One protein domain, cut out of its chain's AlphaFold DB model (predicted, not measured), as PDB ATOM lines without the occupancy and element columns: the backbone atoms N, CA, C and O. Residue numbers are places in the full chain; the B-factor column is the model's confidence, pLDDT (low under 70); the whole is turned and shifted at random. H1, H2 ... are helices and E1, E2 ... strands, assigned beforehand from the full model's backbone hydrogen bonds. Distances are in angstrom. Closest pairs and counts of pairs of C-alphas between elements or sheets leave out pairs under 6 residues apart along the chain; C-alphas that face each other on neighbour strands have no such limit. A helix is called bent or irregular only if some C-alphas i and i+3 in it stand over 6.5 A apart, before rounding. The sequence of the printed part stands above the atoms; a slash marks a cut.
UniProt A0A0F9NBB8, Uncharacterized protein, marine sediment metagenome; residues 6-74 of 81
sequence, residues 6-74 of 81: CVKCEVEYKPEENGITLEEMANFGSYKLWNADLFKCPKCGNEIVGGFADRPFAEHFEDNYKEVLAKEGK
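Overview. This is residues 6 to 74 of the 81 residues of an uncharacterized protein of marine sediment metagenome (UniProt A0A0F9NBB8). A long, narrow hairpin of two bent strands, E1 and E2, makes the length of a strongly twisted sheet, with the short strand E3 beside E2 near one end and the small helix H1 over one face near the other. The stretch after E3, residues 51 to 64, runs back to the helix end, where its residues 58 to 59 pair with residues 32 to 33 of E2. The printed part has 69 residues with three named strands and one named helix, in the order E1, E2, E3, H1; the sheet's order is E1, E2, E3, antiparallel throughout. The class is mixed, helices and strands, with under half of the residues in named elements. The whole is loose, with a radius of gyration of the C-alphas of 13.9 A, and spans 44 by 22 by 19 A.

Along the chain. The printed part begins at Cys 6, with its C-alpha at (93.770, 82.101, 86.713). E1, residues 14 to 24, starts at C-alpha 14 (98.951, 81.949, 78.019), is 21.8 A long and bends by 83 degrees at residue 19. E2, residues 32 to 40, is 22.8 A long and bends by 67 degrees at residue 35. E3, residues 47 to 50, is 9.8 A long. H1, residues 65 to 72, is 10.2 A long and ends at C-alpha 72 (111.945, 61.601, 79.074).

Arrangement. E1, E2 and E3 form a meander, each strand the antiparallel neighbour of the one before. E1 and E2 are a hairpin with 155 degrees between their directions; N 20 and O 36 are 2.7 A apart and N 34 and O 22 2.9 A, both within hydrogen-bond range. E2 and E3 are a hairpin at 130 degrees, with N 37 and O 50 within range at 2.8 A. E1 and E3 are the edge strands. H1 is on the sheet at a height of 10.0 A, over E1 and E2, and runs along the strands, at 19 degrees to E1 on the local plane. The closest C-alphas of H1 and E1 are those of Glu 72 and Thr 21, 6.8 A apart; those of H1 and E2 are Leu 69 and Leu 33, 7.6 A. In H1 every O i to N i+4 pair is within hydrogen-bond range.

Size, cuts and confidence. The outline is only just a rod, and the two C-alphas farthest apart, those of Glu 10 and Asp 63, are 43.9 A from each other. The printed part has no cut. The links from E1 to E2 and from E2 to E3 are short, and the link from E3 to H1, 14 residues, is long. The mean pLDDT of the printed part is 93.8; residues 73 to 74 are under 70.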
ATOM      1  N   CYS A   6      93.140  82.001  85.404       97.94
ATOM      2  CA  CYS A   6      93.770  82.101  86.713       97.94
ATOM      3  C   CYS A   6      92.756  82.606  87.731       97.94
ATOM      4  O   CYS A   6      92.381  83.774  87.692       97.94
ATOM      5  N   VAL A   7      92.371  81.753  88.683       97.56
ATOM      6  CA  VAL A   7      91.371  82.080  89.715       97.56
ATOM      7  C   VAL A   7      91.747  83.342  90.497       97.56
ATOM      8  O   VAL A   7      90.904  84.190  90.748       97.56
ATOM      9  N   LYS A   8      93.031  83.514  90.837       97.81
ATOM     10  CA  LYS A   8      93.508  84.677  91.606       97.81
ATOM     11  C   LYS A   8      93.479  85.986  90.811       97.81
ATOM     12  O   LYS A   8      93.390  87.060  91.397       97.81
ATOM     13  N   CYS A   9      93.686  85.911  89.501       98.25
ATOM     14  CA  CYS A   9      93.938  87.088  88.668       98.25
ATOM     15  C   CYS A   9      92.795  87.430  87.720       98.25
ATOM     16  O   CYS A   9      92.820  88.532  87.179       98.25
ATOM     17  N   GLU A  10      91.863  86.496  87.516       97.88
ATOM     18  CA  GLU A  10      90.739  86.584  86.581       97.88
ATOM     19  C   GLU A  10      91.177  86.865  85.135       97.88
ATOM     20  O   GLU A  10      90.482  87.511  84.357       97.88
ATOM     21  N   VAL A  11      92.355  86.358  84.758       97.62
ATOM     22  CA  VAL A  11      92.901  86.458  83.397       97.62
ATOM     23  C   VAL A  11      93.150  85.074  82.819       97.62
ATOM     24  O   VAL A  11      93.492  84.136  83.541       97.62
ATOM     25  N   GLU A  12      92.979  84.951  81.507       97.69
ATOM     26  CA  GLU A  12      93.293  83.730  80.772       97.69
ATOM     27  C   GLU A  12      94.797  83.429  80.849       97.69
ATOM     28  O   GLU A  12      95.628  84.331  80.678       97.69
ATOM     29  N   TYR A  13      95.149  82.168  81.106       97.88
ATOM     30  CA  TYR A  13      96.537  81.724  80.993       97.88
ATOM     31  C   TYR A  13      97.012  81.820  79.540       97.88
ATOM     32  O   TYR A  13      96.217  81.716  78.602       97.88
ATOM     33  N   LYS A  14      98.320  81.990  79.342       96.12
ATOM     34  CA  LYS A  14      98.951  81.949  78.019       96.12
ATOM     35  C   LYS A  14      99.933  80.777  77.939       96.12
ATOM     36  O   LYS A  14     100.508  80.431  78.972       96.12
ATOM     37  N   PRO A  15     100.073  80.135  76.765       95.12
ATOM     38  CA  PRO A  15     101.067  79.084  76.584       95.12
ATOM     39  C   PRO A  15     102.466  79.687  76.757       95.12
ATOM     40  O   PRO A  15     102.774  80.706  76.138       95.12
ATOM     41  N   GLU A  16     103.267  79.083  77.630       95.94
ATOM     42  CA  GLU A  16     104.681  79.420  77.848       95.94
ATOM     43  C   GLU A  16     105.566  78.486  77.016       95.94
ATOM     44  O   GLU A  16     106.453  78.941  76.299       95.94
ATOM     45  N   GLU A  17     105.284  77.182  77.070       95.12
ATOM     46  CA  GLU A  17     106.010  76.142  76.342       95.12
ATOM     47  C   GLU A  17     105.035  75.045  75.914       95.12
ATOM     48  O   GLU A  17     104.216  74.600  76.716       95.12
ATOM     49  N   ASN A  18     105.117  74.612  74.657       94.19
ATOM     50  CA  ASN A  18     104.238  73.577  74.120       94.19
ATOM     51  C   ASN A  18     104.988  72.254  73.959       94.19
ATOM     52  O   ASN A  18     106.155  72.250  73.563       94.19
ATOM     53  N   GLY A  19     104.295  71.140  74.174       92.75
ATOM     54  CA  GLY A  19     104.834  69.797  73.966       92.75
ATOM     55  C   GLY A  19     105.837  69.336  75.025       92.75
ATOM     56  O   GLY A  19     106.753  68.579  74.700       92.75
ATOM     57  N   ILE A  20     105.666  69.771  76.272       93.69
ATOM     58  CA  ILE A  20     106.437  69.296  77.421       93.69
ATOM     59  C   ILE A  20     106.060  67.858  77.798       93.69
ATOM     60  O   ILE A  20     104.937  67.403  77.560       93.69
ATOM     61  N   THR A  21     106.989  67.166  78.457       93.94
ATOM     62  CA  THR A  21     106.705  65.894  79.127       93.94
ATOM     63  C   THR A  21     106.223  66.154  80.552       93.94
ATOM     64  O   THR A  21     106.918  66.786  81.349       93.94
ATOM     65  N   LEU A  22     105.044  65.634  80.892       93.62
ATOM     66  CA  LEU A  22     104.527  65.614  82.257       93.62
ATOM     67  C   LEU A  22     104.553  64.193  82.816       93.62
ATOM     68  O   LEU A  22     103.985  63.280  82.222       93.62
ATOM     69  N   GLU A  23     105.121  64.046  84.008       93.69
ATOM     70  CA  GLU A  23     104.986  62.846  84.825       93.69
ATOM     71  C   GLU A  23     103.779  62.964  85.762       93.69
ATOM     72  O   GLU A  23     103.735  63.805  86.665       93.69
ATOM     73  N   GLU A  24     102.777  62.116  85.552       92.31
ATOM     74  CA  GLU A  24     101.600  62.048  86.408       92.31
ATOM     75  C   GLU A  24     101.925  61.282  87.698       92.31
ATOM     76  O   GLU A  24     102.511  60.199  87.663       92.31
ATOM     77  N   MET A  25     101.505  61.839  88.839       90.69
ATOM     78  CA  MET A  25     101.728  61.275  90.178       90.69
ATOM     79  C   MET A  25     103.202  61.139  90.602       90.69
ATOM     80  O   MET A  25     103.488  60.349  91.497       90.69
ATOM     81  N   ALA A  26     104.123  61.949  90.062       88.62
ATOM     82  CA  ALA A  26     105.558  61.900  90.396       88.62
ATOM     83  C   ALA A  26     105.851  61.771  91.914       88.62
ATOM     84  O   ALA A  26     106.604  60.895  92.327       88.62
ATOM     85  N   ASN A  27     105.160  62.543  92.767       85.75
ATOM     86  CA  ASN A  27     105.349  62.517  94.232       85.75
ATOM     87  C   ASN A  27     104.786  61.274  94.955       85.75
ATOM     88  O   ASN A  27     105.052  61.087  96.139       85.75
ATOM     89  N   PHE A  28     103.967  60.453  94.294       85.62
ATOM     90  CA  PHE A  28     103.325  59.266  94.881       85.62
ATOM     91  C   PHE A  28     103.730  57.963  94.178       85.62
ATOM     92  O   PHE A  28     103.249  56.891  94.547       85.62
ATOM     93  N   GLY A  29     104.616  58.058  93.188       85.88
ATOM     94  CA  GLY A  29     104.974  56.980  92.279       85.88
ATOM     95  C   GLY A  29     104.496  57.286  90.864       85.88
ATOM     96  O   GLY A  29     103.296  57.354  90.604       85.88
ATOM     97  N   SER A  30     105.466  57.434  89.962       90.38
ATOM     98  CA  SER A  30     105.272  57.632  88.526       90.38
ATOM     99  C   SER A  30     104.212  56.694  87.946       90.38
ATOM    100  O   SER A  30     104.375  55.471  87.999       90.38
ATOM    101  N   TYR A  31     103.137  57.256  87.391       93.62
ATOM    102  CA  TYR A  31     102.013  56.473  86.867       93.62
ATOM    103  C   TYR A  31     101.921  56.505  85.338       93.62
ATOM    104  O   TYR A  31     101.739  55.460  84.700       93.62
ATOM    105  N   LYS A  32     102.030  57.701  84.749       95.62
ATOM    106  CA  LYS A  32     101.904  57.951  83.308       95.62
ATOM    107  C   LYS A  32     102.818  59.084  82.871       95.62
ATOM    108  O   LYS A  32     103.036  60.030  83.629       95.62
ATOM    109  N   LEU A  33     103.255  59.027  81.616       95.00
ATOM    110  CA  LEU A  33     103.933  60.130  80.943       95.00
ATOM    111  C   LEU A  33     103.053  60.708  79.836       95.00
ATOM    112  O   LEU A  33     102.529  59.984  78.985       95.00
ATOM    113  N   TRP A  34     102.913  62.029  79.841       96.00
ATOM    114  CA  TRP A  34     102.044  62.768  78.931       96.00
ATOM    115  C   TRP A  34     102.819  63.790  78.119       96.00
ATOM    116  O   TRP A  34     103.740  64.420  78.632       96.00
ATOM    117  N   ASN A  35     102.388  64.001  76.875       95.44
ATOM    118  CA  ASN A  35     102.698  65.224  76.148       95.44
ATOM    119  C   ASN A  35     101.612  66.259  76.475       95.44
ATOM    120  O   ASN A  35     100.418  65.948  76.388       95.44
ATOM    121  N   ALA A  36     102.028  67.439  76.912       95.12
ATOM    122  CA  ALA A  36     101.147  68.512  77.351       95.12
ATOM    123  C   ALA A  36     101.814  69.874  77.118       95.12
ATOM    124  O   ALA A  36     102.967  69.948  76.702       95.12
ATOM    125  N   ASP A  37     101.116  70.957  77.432       95.19
ATOM    126  CA  ASP A  37     101.631  72.317  77.317       95.19
ATOM    127  C   ASP A  37     101.711  72.978  78.702       95.19
ATOM    128  O   ASP A  37     100.816  72.843  79.550       95.19
ATOM    129  N   LEU A  38     102.788  73.729  78.929       95.12
ATOM    130  CA  LEU A  38     102.960  74.593  80.086       95.12
ATOM    131  C   LEU A  38     102.247  75.921  79.839       95.12
ATOM    132  O   LEU A  38     102.536  76.651  78.889       95.12
ATOM    133  N   PHE A  39     101.354  76.278  80.752       96.62
ATOM    134  CA  PHE A  39     100.621  77.530  80.730       96.62
ATOM    135  C   PHE A  39     101.012  78.405  81.910       96.62
ATOM    136  O   PHE A  39     101.105  77.940  83.047       96.62
ATOM    137  N   LYS A  40     101.143  79.707  81.661       97.69
ATOM    138  CA  LYS A  40     101.535  80.692  82.667       97.69
ATOM    139  C   LYS A  40     100.561  81.856  82.723       97.69
ATOM    140  O   LYS A  40     100.095  82.373  81.706       97.69
ATOM    141  N   CYS A  41     100.217  82.266  83.938       98.12
ATOM    142  CA  CYS A  41      99.395  83.443  84.161       98.12
ATOM    143  C   CYS A  41     100.243  84.693  83.888       98.12
ATOM    144  O   CYS A  41     101.216  84.923  84.613       98.12
ATOM    145  N   PRO A  42      99.862  85.559  82.932       97.81
ATOM    146  CA  PRO A  42     100.668  86.728  82.576       97.81
ATOM    147  C   PRO A  42     100.730  87.787  83.689       97.81
ATOM    148  O   PRO A  42     101.566  88.680  83.638       97.81
ATOM    149  N   LYS A  43      99.847  87.709  84.698       98.12
ATOM    150  CA  LYS A  43      99.784  88.675  85.805       98.12
ATOM    151  C   LYS A  43     100.583  88.240  87.032       98.12
ATOM    152  O   LYS A  43     101.321  89.046  87.585       98.12
ATOM    153  N   CYS A  44     100.402  87.005  87.504       97.69
ATOM    154  CA  CYS A  44     101.033  86.532  88.745       97.69
ATOM    155  C   CYS A  44     102.118  85.474  88.540       97.69
ATOM    156  O   CYS A  44     102.712  85.043  89.525       97.69
ATOM    157  N   GLY A  45     102.348  85.022  87.304       97.00
ATOM    158  CA  GLY A  45     103.357  84.014  86.987       97.00
ATOM    159  C   GLY A  45     103.047  82.608  87.502       97.00
ATOM    160  O   GLY A  45     103.902  81.741  87.392       97.00
ATOM    161  N   ASN A  46     101.859  82.360  88.067       97.44
ATOM    162  CA  ASN A  46     101.451  81.000  88.411       97.44
ATOM    163  C   ASN A  46     101.417  80.129  87.148       97.44
ATOM    164  O   ASN A  46     100.990  80.597  86.093       97.44
ATOM    165  N   GLU A  47     101.844  78.880  87.289       96.31
ATOM    166  CA  GLU A  47     101.976  77.914  86.203       96.31
ATOM    167  C   GLU A  47     101.034  76.733  86.428       96.31
ATOM    168  O   GLU A  47     100.833  76.295  87.564       96.31
ATOM    169  N   ILE A  48     100.470  76.230  85.335       95.75
ATOM    170  CA  ILE A  48      99.689  74.995  85.279       95.75
ATOM    171  C   ILE A  48     100.109  74.211  84.035       95.75
ATOM    172  O   ILE A  48     100.565  74.802  83.058       95.75
ATOM    173  N   VAL A  49      99.900  72.899  84.045       94.81
ATOM    174  CA  VAL A  49     100.025  72.066  82.844       94.81
ATOM    175  C   VAL A  49      98.628  71.739  82.327       94.81
ATOM    176  O   VAL A  49      97.731  71.400  83.101       94.81
ATOM    177  N   GLY A  50      98.426  71.905  81.024       93.62
ATOM    178  CA  GLY A  50      97.160  71.676  80.330       93.62
ATOM    179  C   GLY A  50      97.411  71.217  78.896       93.62
ATOM    180  O   GLY A  50      98.539  70.913  78.545       93.62
ATOM    181  N   GLY A  51      96.377  71.156  78.053       93.06
ATOM    182  CA  GLY A  51      96.583  70.797  76.637       93.06
ATOM    183  C   GLY A  51      97.118  69.378  76.425       93.06
ATOM    184  O   GLY A  51      97.887  69.137  75.507       93.06
ATOM    185  N   PHE A  52      96.726  68.443  77.291       95.12
ATOM    186  CA  PHE A  52      97.134  67.046  77.202       95.12
ATOM    187  C   PHE A  52      96.783  66.442  75.842       95.12
ATOM    188  O   PHE A  52      95.672  66.639  75.340       95.12
ATOM    189  N   ALA A  53      97.710  65.660  75.291       95.38
ATOM    190  CA  ALA A  53      97.421  64.763  74.182       95.38
ATOM    191  C   ALA A  53      96.283  63.789  74.542       95.38
ATOM    192  O   ALA A  53      96.039  63.501  75.714       95.38
ATOM    193  N   ASP A  54      95.626  63.223  73.527       96.12
ATOM    194  CA  ASP A  54      94.467  62.333  73.715       96.12
ATOM    195  C   ASP A  54      94.770  61.077  74.561       96.12
ATOM    196  O   ASP A  54      93.855  60.444  75.090       96.12
ATOM    197  N   ARG A  55      96.046  60.690  74.675       96.50
ATOM    198  CA  ARG A  55      96.522  59.517  75.419       96.50
ATOM    199  C   ARG A  55      97.936  59.743  75.973       96.50
ATOM    200  O   ARG A  55      98.698  60.485  75.344       96.50
ATOM    201  N   PRO A  56      98.306  59.095  77.097       96.62
ATOM    202  CA  PRO A  56      99.691  59.082  77.550       96.62
ATOM    203  C   PRO A  56     100.557  58.365  76.510       96.62
ATOM    204  O   PRO A  56     100.068  57.517  75.757       96.62
ATOM    205  N   PHE A  57     101.840  58.709  76.452       96.12
ATOM    206  CA  PHE A  57     102.783  58.032  75.558       96.12
ATOM    207  C   PHE A  57     103.562  56.910  76.254       96.12
ATOM    208  O   PHE A  57     104.243  56.155  75.564       96.12
ATOM    209  N   ALA A  58     103.471  56.815  77.585       96.50
ATOM    210  CA  ALA A  58     103.953  55.678  78.358       96.50
ATOM    211  C   ALA A  58     103.130  55.490  79.643       96.50
ATOM    212  O   ALA A  58     102.740  56.476  80.282       96.50
ATOM    213  N   GLU A  59     102.905  54.243  80.051       96.88
ATOM    214  CA  GLU A  59     102.182  53.875  81.277       96.88
ATOM    215  C   GLU A  59     102.997  52.918  82.157       96.88
ATOM    216  O   GLU A  59     103.684  52.033  81.658       96.88
ATOM    217  N   HIS A  60     102.902  53.060  83.484       95.50
ATOM    218  CA  HIS A  60     103.747  52.334  84.449       95.50
ATOM    219  C   HIS A  60     103.738  50.796  84.346       95.50
ATOM    220  O   HIS A  60     104.641  50.153  84.882       95.50
ATOM    221  N   PHE A  61     102.718  50.200  83.722       95.50
ATOM    222  CA  PHE A  61     102.615  48.750  83.530       95.50
ATOM    223  C   PHE A  61     103.365  48.247  82.291       95.50
ATOM    224  O   PHE A  61     103.477  47.036  82.113       95.50
ATOM    225  N   GLU A  62     103.829  49.137  81.415       96.25
ATOM    226  CA  GLU A  62     104.572  48.765  80.215       96.25
ATOM    227  C   GLU A  62     106.000  48.330  80.574       96.25
ATOM    228  O   GLU A  62     106.671  48.957  81.398       96.25
ATOM    229  N   ASP A  63     106.488  47.272  79.920       96.88
ATOM    230  CA  ASP A  63     107.788  46.656  80.228       96.88
ATOM    231  C   ASP A  63     108.958  47.654  80.144       96.88
ATOM    232  O   ASP A  63     109.909  47.587  80.924       96.88
ATOM    233  N   ASN A  64     108.878  48.613  79.218       94.50
ATOM    234  CA  ASN A  64     109.904  49.626  78.976       94.50
ATOM    235  C   ASN A  64     109.671  50.944  79.737       94.50
ATOM    236  O   ASN A  64     110.445  51.887  79.553       94.50
ATOM    237  N   TYR A  65     108.656  51.048  80.602       93.38
ATOM    238  CA  TYR A  65     108.284  52.319  81.238       93.38
ATOM    239  C   TYR A  65     109.446  52.988  81.978       93.38
ATOM    240  O   TYR A  65     109.677  54.183  81.827       93.38
ATOM    241  N   LYS A  66     110.224  52.217  82.749       92.00
ATOM    242  CA  LYS A  66     111.369  52.747  83.511       92.00
ATOM    243  C   LYS A  66     112.450  53.342  82.610       92.00
ATOM    244  O   LYS A  66     113.083  54.323  82.989       92.00
ATOM    245  N   GLU A  67     112.658  52.760  81.432       93.81
ATOM    246  CA  GLU A  67     113.619  53.262  80.449       93.81
ATOM    247  C   GLU A  67     113.121  54.568  79.825       93.81
ATOM    248  O   GLU A  67     113.882  55.530  79.703       93.81
ATOM    249  N   VAL A  68     111.828  54.629  79.489       93.12
ATOM    250  CA  VAL A  68     111.192  55.846  78.968       93.12
ATOM    251  C   VAL A  68     111.209  56.954  80.021       93.12
ATOM    252  O   VAL A  68     111.605  58.074  79.708       93.12
ATOM    253  N   LEU A  69     110.876  56.645  81.275       90.50
ATOM    254  CA  LEU A  69     110.927  57.583  82.396       90.50
ATOM    255  C   LEU A  69     112.340  58.132  82.612       90.50
ATOM    256  O   LEU A  69     112.509  59.338  82.730       90.50
ATOM    257  N   ALA A  70     113.370  57.285  82.597       89.75
ATOM    258  CA  ALA A  70     114.750  57.746  82.751       89.75
ATOM    259  C   ALA A  70     115.209  58.670  81.605       89.75
ATOM    260  O   ALA A  70     116.074  59.525  81.804       89.75
ATOM    261  N   LYS A  71     114.649  58.501  80.402       90.12
ATOM    262  CA  LYS A  71     115.001  59.285  79.211       90.12
ATOM    263  C   LYS A  71     114.220  60.599  79.108       90.12
ATOM    264  O   LYS A  71     114.806  61.633  78.784       90.12
ATOM    265  N   GLU A  72     112.917  60.539  79.361       86.38
ATOM    266  CA  GLU A  72     111.945  61.601  79.074       86.38
ATOM    267  C   GLU A  72     111.393  62.275  80.340       86.38
ATOM    268  O   GLU A  72     110.895  63.394  80.255       86.38
ATOM    269  N   GLY A  73     111.501  61.637  81.511       69.25
ATOM    270  CA  GLY A  73     110.985  62.085  82.816       69.25
ATOM    271  C   GLY A  73     111.721  63.278  83.424       69.25
ATOM    272  O   GLY A  73     111.891  63.360  84.636       69.25
ATOM    273  N   LYS A  74     112.171  64.217  82.591       63.28
ATOM    274  CA  LYS A  74     112.585  65.549  83.028       63.28
ATOM    275  C   LYS A  74     111.312  66.307  83.373       63.28
ATOM    276  O   LYS A  74     110.720  66.972  82.526       63.28
TER     277      LYS A  74